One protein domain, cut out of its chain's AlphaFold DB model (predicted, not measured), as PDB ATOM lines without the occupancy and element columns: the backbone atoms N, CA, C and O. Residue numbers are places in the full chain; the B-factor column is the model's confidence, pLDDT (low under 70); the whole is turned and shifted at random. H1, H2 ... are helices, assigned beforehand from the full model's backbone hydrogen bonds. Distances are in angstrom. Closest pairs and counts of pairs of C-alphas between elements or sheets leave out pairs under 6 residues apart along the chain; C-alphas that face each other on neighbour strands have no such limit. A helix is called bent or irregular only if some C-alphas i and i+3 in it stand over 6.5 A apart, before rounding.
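Overview. This is residues 293 to 353 of the 353 residues of an uncharacterized protein of Bacillus subtilis (UniProt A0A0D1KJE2). H2 and the bent helix H3 make the body: arm H3a folds back over H2, and arm H3b runs on past the first residues of H2, so that residues 347 to 353 stick out as a free tail. H1 slants away to one side, with its last residues near the first part of H2 but without firm contact. The 61 printed residues hold three named helices, in the order H1, H2, H3, and no named strand; the class is all helix. The whole is compact, with a radius of gyration of the C-alphas of 12.1 A, and elongated, spanning 39 by 24 by 17 A.

Arrangement. H1, residues 293 to 305, is close to but not clearly touching H2, residues 309 to 324; their closest C-alphas, of Ser 303 and Asn 312, are 6.8 A apart. They run opposite ways at a steep tilt of 47 degrees. H3, residues 327 to 351, was assigned as one helix by its hydrogen bonds but is bent, with C-alphas 337 and 340 7.9 A apart. Its arms, H3a, residues 327 to 337, and H3b, residues 340 to 351, are about perpendicular, only just, at 72 degrees. H2 touches H3a at a steep tilt of 54 degrees, opposite ways; the closest C-alphas, of Ala 321 and Gly 330, are 3.8 A apart. With residues 309 to 313 alone, H2 only just touches residues 342 to 345 of H3b, with 3 pairs of C-alphas within 8 A, the closest those of Pro 309 and Tyr 342, 6.4 A apart. H1 is apart from H3b, and only just from H3a, at 8.2 A. Each O i to N i+4 pair is within hydrogen-bond range in H1, H2 and H3a, and 7 of 8 are in H3b.

Along the chain. H1 begins with C-alpha 293 at (26.056, -10.971, 26.260) and is 18.7 A long. H2 begins with C-alpha 309 at (18.053, -21.470, 44.264) and is 22.0 A long. H3a measures 15.5 A and H3b 17.2 A, ending with C-alpha 351 at (16.232, -36.488, 42.253).

Size, cuts and confidence. The C-alphas farthest apart, of Gly 325 and Arg 353, are 39.0 A apart. The printed part has no cut, and both links are tight. Mean pLDDT of the printed part is 75.3; residue 296, residues 298 to 304 and residues 346 to 353 are under 70.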
ATOM      1  N   PRO A 293      24.948 -10.110  25.831       80.88
ATOM      2  CA  PRO A 293      26.056 -10.971  26.260       80.88
ATOM      3  C   PRO A 293      26.609 -10.623  27.651       80.88
ATOM      4  O   PRO A 293      27.049 -11.501  28.394       80.88
ATOM      5  N   GLY A 294      26.584  -9.336  28.021       77.88
ATOM      6  CA  GLY A 294      27.010  -8.871  29.344       77.88
ATOM      7  C   GLY A 294      26.109  -9.376  30.473       77.88
ATOM      8  O   GLY A 294      26.607  -9.734  31.540       77.88
ATOM      9  N   PHE A 295      24.802  -9.486  30.224       74.44
ATOM     10  CA  PHE A 295      23.862 -10.010  31.207       74.44
ATOM     11  C   PHE A 295      24.029 -11.514  31.407       74.44
ATOM     12  O   PHE A 295      23.956 -11.975  32.540       74.44
ATOM     13  N   HIS A 296      24.357 -12.284  30.363       69.50
ATOM     14  CA  HIS A 296      24.687 -13.702  30.535       69.50
ATOM     15  C   HIS A 296      25.886 -13.918  31.462       69.50
ATOM     16  O   HIS A 296      25.829 -14.800  32.314       69.50
ATOM     17  N   LYS A 297      26.925 -13.077  31.370       73.06
ATOM     18  CA  LYS A 297      28.073 -13.126  32.294       73.06
ATOM     19  C   LYS A 297      27.673 -12.782  33.732       73.06
ATOM     20  O   LYS A 297      28.118 -13.441  34.672       73.06
ATOM     21  N   LEU A 298      26.814 -11.776  33.904       69.38
ATOM     22  CA  LEU A 298      26.293 -11.382  35.213       69.38
ATOM     23  C   LEU A 298      25.403 -12.479  35.817       69.38
ATOM     24  O   LEU A 298      25.581 -12.839  36.974       69.38
ATOM     25  N   SER A 299      24.490 -13.046  35.028       64.56
ATOM     26  CA  SER A 299      23.587 -14.135  35.414       64.56
ATOM     27  C   SER A 299      24.361 -15.408  35.775       64.56
ATOM     28  O   SER A 299      24.107 -16.004  36.825       64.56
ATOM     29  N   SER A 300      25.384 -15.776  34.992       67.81
ATOM     30  CA  SER A 300      26.296 -16.865  35.365       67.81
ATOM     31  C   SER A 300      27.040 -16.556  36.667       67.81
ATOM     32  O   SER A 300      27.146 -17.419  37.526       67.81
ATOM     33  N   GLY A 301      27.484 -15.311  36.872       69.19
ATOM     34  CA  GLY A 301      28.143 -14.898  38.114       69.19
ATOM     35  C   GLY A 301      27.221 -15.000  39.332       69.19
ATOM     36  O   GLY A 301      27.550 -15.683  40.294       69.19
ATOM     37  N   ILE A 302      26.032 -14.393  39.267       65.88
ATOM     38  CA  ILE A 302      25.028 -14.389  40.344       65.88
ATOM     39  C   ILE A 302      24.565 -15.810  40.687       65.88
ATOM     40  O   ILE A 302      24.389 -16.133  41.864       65.88
ATOM     41  N   SER A 303      24.391 -16.673  39.684       62.72
ATOM     42  CA  SER A 303      24.009 -18.072  39.914       62.72
ATOM     43  C   SER A 303      25.101 -18.920  40.573       62.72
ATOM     44  O   SER A 303      24.775 -19.924  41.200       62.72
ATOM     45  N   HIS A 304      26.369 -18.507  40.505       67.69
ATOM     46  CA  HIS A 304      27.452 -19.110  41.287       67.69
ATOM     47  C   HIS A 304      27.651 -18.446  42.657       67.69
ATOM     48  O   HIS A 304      28.114 -19.110  43.581       67.69
ATOM     49  N   THR A 305      27.276 -17.172  42.815       72.81
ATOM     50  CA  THR A 305      27.336 -16.462  44.103       72.81
ATOM     51  C   THR A 305      26.372 -17.053  45.133       72.81
ATOM     52  O   THR A 305      26.725 -17.173  46.304       72.81
ATOM     53  N   PHE A 306      25.166 -17.441  44.708       72.94
ATOM     54  CA  PHE A 306      24.172 -18.083  45.571       72.94
ATOM     55  C   PHE A 306      23.844 -19.477  45.043       72.94
ATOM     56  O   PHE A 306      23.111 -19.616  44.067       72.94
ATOM     57  N   THR A 307      24.386 -20.502  45.703       73.19
ATOM     58  CA  THR A 307      24.164 -21.914  45.353       73.19
ATOM     59  C   THR A 307      22.755 -22.392  45.685       73.19
ATOM     60  O   THR A 307      22.252 -23.295  45.020       73.19
ATOM     61  N   ASP A 308      22.110 -21.786  46.688       81.75
ATOM     62  CA  ASP A 308      20.716 -22.060  47.020       81.75
ATOM     63  C   ASP A 308      19.775 -21.328  46.033       81.75
ATOM     64  O   ASP A 308      19.785 -20.091  45.975       81.75
ATOM     65  N   PRO A 309      18.945 -22.058  45.263       78.81
ATOM     66  CA  PRO A 309      18.053 -21.470  44.264       78.81
ATOM     67  C   PRO A 309      17.006 -20.515  44.844       78.81
ATOM     68  O   PRO A 309      16.615 -19.561  44.171       78.81
ATOM     69  N   LEU A 310      16.541 -20.758  46.074       82.94
ATOM     70  CA  LEU A 310      15.538 -19.922  46.731       82.94
ATOM     71  C   LEU A 310      16.165 -18.608  47.191       82.94
ATOM     72  O   LEU A 310      15.587 -17.544  46.969       82.94
ATOM     73  N   VAL A 311      17.372 -18.663  47.762       84.94
ATOM     74  CA  VAL A 311      18.135 -17.460  48.133       84.94
ATOM     75  C   VAL A 311      18.481 -16.646  46.891       84.94
ATOM     76  O   VAL A 311      18.280 -15.431  46.877       84.94
ATOM     77  N   ASN A 312      18.939 -17.307  45.825       84.12
ATOM     78  CA  ASN A 312      19.226 -16.651  44.555       84.12
ATOM     79  C   ASN A 312      17.987 -15.931  43.996       84.12
ATOM     80  O   ASN A 312      18.069 -14.752  43.647       84.12
ATOM     81  N   GLY A 313      16.843 -16.623  43.959       85.19
ATOM     82  CA  GLY A 313      15.567 -16.067  43.513       85.19
ATOM     83  C   GLY A 313      15.118 -14.872  44.346       85.19
ATOM     84  O   GLY A 313      14.772 -13.833  43.783       85.19
ATOM     85  N   ALA A 314      15.187 -14.982  45.675       86.62
ATOM     86  CA  ALA A 314      14.789 -13.920  46.592       86.62
ATOM     87  C   ALA A 314      15.659 -12.663  46.433       86.62
ATOM     88  O   ALA A 314      15.131 -11.563  46.253       86.62
ATOM     89  N   VAL A 315      16.988 -12.815  46.447       86.75
ATOM     90  CA  VAL A 315      17.925 -11.685  46.338       86.75
ATOM     91  C   VAL A 315      17.828 -11.029  44.965       86.75
ATOM     92  O   VAL A 315      17.717  -9.807  44.882       86.75
ATOM     93  N   THR A 316      17.815 -11.822  43.892       84.44
ATOM     94  CA  THR A 316      17.776 -11.292  42.522       84.44
ATOM     95  C   THR A 316      16.472 -10.552  42.250       84.44
ATOM     96  O   THR A 316      16.497  -9.425  41.757       84.44
ATOM     97  N   THR A 317      15.334 -11.141  42.629       87.75
ATOM     98  CA  THR A 317      14.017 -10.514  42.449       87.75
ATOM     99  C   THR A 317      13.910  -9.218  43.245       87.75
ATOM    100  O   THR A 317      13.500  -8.197  42.697       87.75
ATOM    101  N   THR A 318      14.344  -9.223  44.508       89.06
ATOM    102  CA  THR A 318      14.298  -8.034  45.374       89.06
ATOM    103  C   THR A 318      15.213  -6.924  44.859       89.06
ATOM    104  O   THR A 318      14.808  -5.765  44.806       89.06
ATOM    105  N   ALA A 319      16.434  -7.260  44.433       85.31
ATOM    106  CA  ALA A 319      17.377  -6.288  43.892       85.31
ATOM    107  C   ALA A 319      16.851  -5.654  42.598       85.31
ATOM    108  O   ALA A 319      16.876  -4.433  42.457       85.31
ATOM    109  N   LEU A 320      16.316  -6.461  41.676       83.31
ATOM    110  CA  LEU A 320      15.745  -5.957  40.426       83.31
ATOM    111  C   LEU A 320      14.477  -5.133  40.663       83.31
ATOM    112  O   LEU A 320      14.299  -4.100  40.020       83.31
ATOM    113  N   ALA A 321      13.625  -5.527  41.612       86.69
ATOM    114  CA  ALA A 321      12.478  -4.721  42.027       86.69
ATOM    115  C   ALA A 321      12.916  -3.366  42.606       86.69
ATOM    116  O   ALA A 321      12.334  -2.337  42.273       86.69
ATOM    117  N   GLY A 322      13.984  -3.344  43.411       83.69
ATOM    118  CA  GLY A 322      14.563  -2.110  43.944       83.69
ATOM    119  C   GLY A 322      15.150  -1.196  42.864       83.69
ATOM    120  O   GLY A 322      14.895   0.002  42.883       83.69
ATOM    121  N   ILE A 323      15.891  -1.754  41.901       77.56
ATOM    122  CA  ILE A 323      16.506  -0.996  40.794       77.56
ATOM    123  C   ILE A 323      15.443  -0.414  39.855       77.56
ATOM    124  O   ILE A 323      15.580   0.715  39.393       77.56
ATOM    125  N   THR A 324      14.391  -1.181  39.565       78.25
ATOM    126  CA  THR A 324      13.288  -0.731  38.699       78.25
ATOM    127  C   THR A 324      12.318   0.206  39.415       78.25
ATOM    128  O   THR A 324      11.617   0.965  38.759       78.25
ATOM    129  N   GLY A 325      12.263   0.172  40.751       80.44
ATOM    130  CA  GLY A 325      11.231   0.866  41.525       80.44
ATOM    131  C   GLY A 325       9.844   0.223  41.398       80.44
ATOM    132  O   GLY A 325       8.848   0.842  41.766       80.44
ATOM    133  N   SER A 326       9.767  -1.011  40.886       82.88
ATOM    134  CA  SER A 326       8.527  -1.708  40.547       82.88
ATOM    135  C   SER A 326       8.619  -3.184  40.924       82.88
ATOM    136  O   SER A 326       9.430  -3.941  40.388       82.88
ATOM    137  N   ALA A 327       7.759  -3.622  41.847       86.81
ATOM    138  CA  ALA A 327       7.738  -5.013  42.301       86.81
ATOM    139  C   ALA A 327       7.389  -5.984  41.158       86.81
ATOM    140  O   ALA A 327       8.087  -6.973  40.942       86.81
ATOM    141  N   SER A 328       6.334  -5.681  40.396       85.69
ATOM    142  CA  SER A 328       5.901  -6.492  39.254       85.69
ATOM    143  C   SER A 328       6.890  -6.427  38.088       85.69
ATOM    144  O   SER A 328       7.117  -7.440  37.428       85.69
ATOM    145  N   GLY A 329       7.515  -5.269  37.863       83.38
ATOM    146  CA  GLY A 329       8.562  -5.081  36.862       83.38
ATOM    147  C   GLY A 329       9.800  -5.904  37.150       83.38
ATOM    148  O   GLY A 329      10.169  -6.765  36.355       83.38
ATOM    149  N   GLY A 330      10.412  -5.682  38.314       85.19
ATOM    150  CA  GLY A 330      11.611  -6.398  38.742       85.19
ATOM    151  C   GLY A 330      11.420  -7.912  38.785       85.19
ATOM    152  O   GLY A 330      12.281  -8.646  38.298       85.19
ATOM    153  N   MET A 331      10.265  -8.382  39.269       89.38
ATOM    154  CA  MET A 331       9.887  -9.797  39.207       89.38
ATOM    155  C   MET A 331       9.765 -10.291  37.763       89.38
ATOM    156  O   MET A 331      10.287 -11.353  37.432       89.38
ATOM    157  N   GLY A 332       9.128  -9.514  36.884       84.88
ATOM    158  CA  GLY A 332       9.033  -9.821  35.460       84.88
ATOM    159  C   GLY A 332      10.404  -9.983  34.797       84.88
ATOM    160  O   GLY A 332      10.620 -10.966  34.090       84.88
ATOM    161  N   ILE A 333      11.346  -9.074  35.075       81.44
ATOM    162  CA  ILE A 333      12.732  -9.161  34.590       81.44
ATOM    163  C   ILE A 333      13.403 -10.429  35.135       81.44
ATOM    164  O   ILE A 333      13.901 -11.234  34.348       81.44
ATOM    165  N   ALA A 334      13.367 -10.640  36.455       86.00
ATOM    166  CA  ALA A 334      13.999 -11.783  37.116       86.00
ATOM    167  C   ALA A 334      13.502 -13.121  36.549       86.00
ATOM    168  O   ALA A 334      14.296 -13.974  36.155       86.00
ATOM    169  N   LEU A 335      12.182 -13.291  36.444       87.38
ATOM    170  CA  LEU A 335      11.577 -14.523  35.948       87.38
ATOM    171  C   LEU A 335      11.794 -14.708  34.444       87.38
ATOM    172  O   LEU A 335      12.068 -15.828  34.017       87.38
ATOM    173  N   SER A 336      11.758 -13.639  33.642       81.44
ATOM    174  CA  SER A 336      12.070 -13.733  32.207       81.44
ATOM    175  C   SER A 336      13.501 -14.213  31.950       81.44
ATOM    176  O   SER A 336      13.741 -14.953  31.002       81.44
ATOM    177  N   ALA A 337      14.431 -13.838  32.830       79.19
ATOM    178  CA  ALA A 337      15.832 -14.204  32.736       79.19
ATOM    179  C   ALA A 337      16.156 -15.579  33.346       79.19
ATOM    180  O   ALA A 337      17.017 -16.283  32.825       79.19
ATOM    181  N   MET A 338      15.521 -15.944  34.467       81.69
ATOM    182  CA  MET A 338      16.015 -17.024  35.340       81.69
ATOM    183  C   MET A 338      15.007 -18.143  35.630       81.69
ATOM    184  O   MET A 338      15.387 -19.156  36.217       81.69
ATOM    185  N   SER A 339      13.742 -18.021  35.212       84.75
ATOM    186  CA  SER A 339      12.699 -19.020  35.517       84.75
ATOM    187  C   SER A 339      13.062 -20.445  35.078       84.75
ATOM    188  O   SER A 339      12.931 -21.376  35.869       84.75
ATOM    189  N   GLU A 340      13.590 -20.616  33.865       81.75
ATOM    190  CA  GLU A 340      14.062 -21.909  33.344       81.75
ATOM    191  C   GLU A 340      15.160 -22.526  34.221       81.75
ATOM    192  O   GLU A 340      15.179 -23.731  34.483       81.75
ATOM    193  N   GLN A 341      16.070 -21.696  34.731       78.50
ATOM    194  CA  GLN A 341      17.130 -22.144  35.624       78.50
ATOM    195  C   GLN A 341      16.561 -22.598  36.976       78.50
ATOM    196  O   GLN A 341      16.935 -23.664  37.472       78.50
ATOM    197  N   TYR A 342      15.603 -21.856  37.538       83.38
ATOM    198  CA  TYR A 342      14.900 -22.247  38.764       83.38
ATOM    199  C   TYR A 342      14.111 -23.555  38.596       83.38
ATOM    200  O   TYR A 342      14.143 -24.416  39.480       83.38
ATOM    201  N   LEU A 343      13.482 -23.767  37.435       82.56
ATOM    202  CA  LEU A 343      12.809 -25.027  37.104       82.56
ATOM    203  C   LEU A 343      13.787 -26.206  36.996       82.56
ATOM    204  O   LEU A 343      13.476 -27.303  37.463       82.56
ATOM    205  N   ARG A 344      14.991 -25.999  36.447       76.44
ATOM    206  CA  ARG A 344      16.029 -27.045  36.421       76.44
ATOM    207  C   ARG A 344      16.504 -27.415  37.821       76.44
ATOM    208  O   ARG A 344      16.644 -28.601  38.110       76.44
ATOM    209  N   PHE A 345      16.694 -26.439  38.708       72.12
ATOM    210  CA  PHE A 345      17.089 -26.715  40.092       72.12
ATOM    211  C   PHE A 345      16.053 -27.556  40.856       72.12
ATOM    212  O   PHE A 345      16.436 -28.436  41.630       72.12
ATOM    213  N   ARG A 346      14.751 -27.367  40.586       63.84
ATOM    214  CA  ARG A 346      13.671 -28.207  41.141       63.84
ATOM    215  C   ARG A 346      13.871 -29.693  40.823       63.84
ATOM    216  O   ARG A 346      13.683 -30.530  41.704       63.84
ATOM    217  N   LEU A 347      14.255 -30.024  39.588       51.78
ATOM    218  CA  LEU A 347      14.466 -31.413  39.158       51.78
ATOM    219  C   LEU A 347      15.674 -32.062  39.850       51.78
ATOM    220  O   LEU A 347      15.657 -33.266  40.100       51.78
ATOM    221  N   THR A 348      16.695 -31.280  40.199       50.53
ATOM    222  CA  THR A 348      17.887 -31.775  40.902       50.53
ATOM    223  C   THR A 348      17.600 -32.069  42.376       50.53
ATOM    224  O   THR A 348      18.006 -33.117  42.872       50.53
ATOM    225  N   ILE A 349      16.844 -31.202  43.062       50.00
ATOM    226  CA  ILE A 349      16.480 -31.387  44.482       50.00
ATOM    227  C   ILE A 349      15.559 -32.604  44.670       50.00
ATOM    228  O   ILE A 349      15.737 -33.363  45.620       50.00
ATOM    229  N   PHE A 350      14.610 -32.830  43.755       42.81
ATOM    230  CA  PHE A 350      13.710 -33.991  43.807       42.81
ATOM    231  C   PHE A 350      14.329 -35.300  43.300       42.81
ATOM    232  O   PHE A 350      13.765 -36.352  43.552       42.81
ATOM    233  N   ARG A 351      15.471 -35.270  42.598       37.84
ATOM    234  CA  ARG A 351      16.232 -36.488  42.253       37.84
ATOM    235  C   ARG A 351      17.159 -36.966  43.372       37.84
ATOM    236  O   ARG A 351      17.648 -38.087  43.299       37.84
ATOM    237  N   GLN A 352      17.438 -36.118  44.362       38.59
ATOM    238  CA  GLN A 352      18.274 -36.448  45.522       38.59
ATOM    239  C   GLN A 352      17.458 -36.829  46.772       38.59
ATOM    240  O   GLN A 352      18.039 -37.045  47.834       38.59
ATOM    241  N   ARG A 353      16.130 -36.914  46.657       35.62
ATOM    242  CA  ARG A 353      15.207 -37.433  47.675       35.62
ATOM    243  C   ARG A 353      14.351 -38.529  47.064       35.62
ATOM    244  O   ARG A 353      13.923 -39.403  47.843       35.62
TER     245      ARG A 353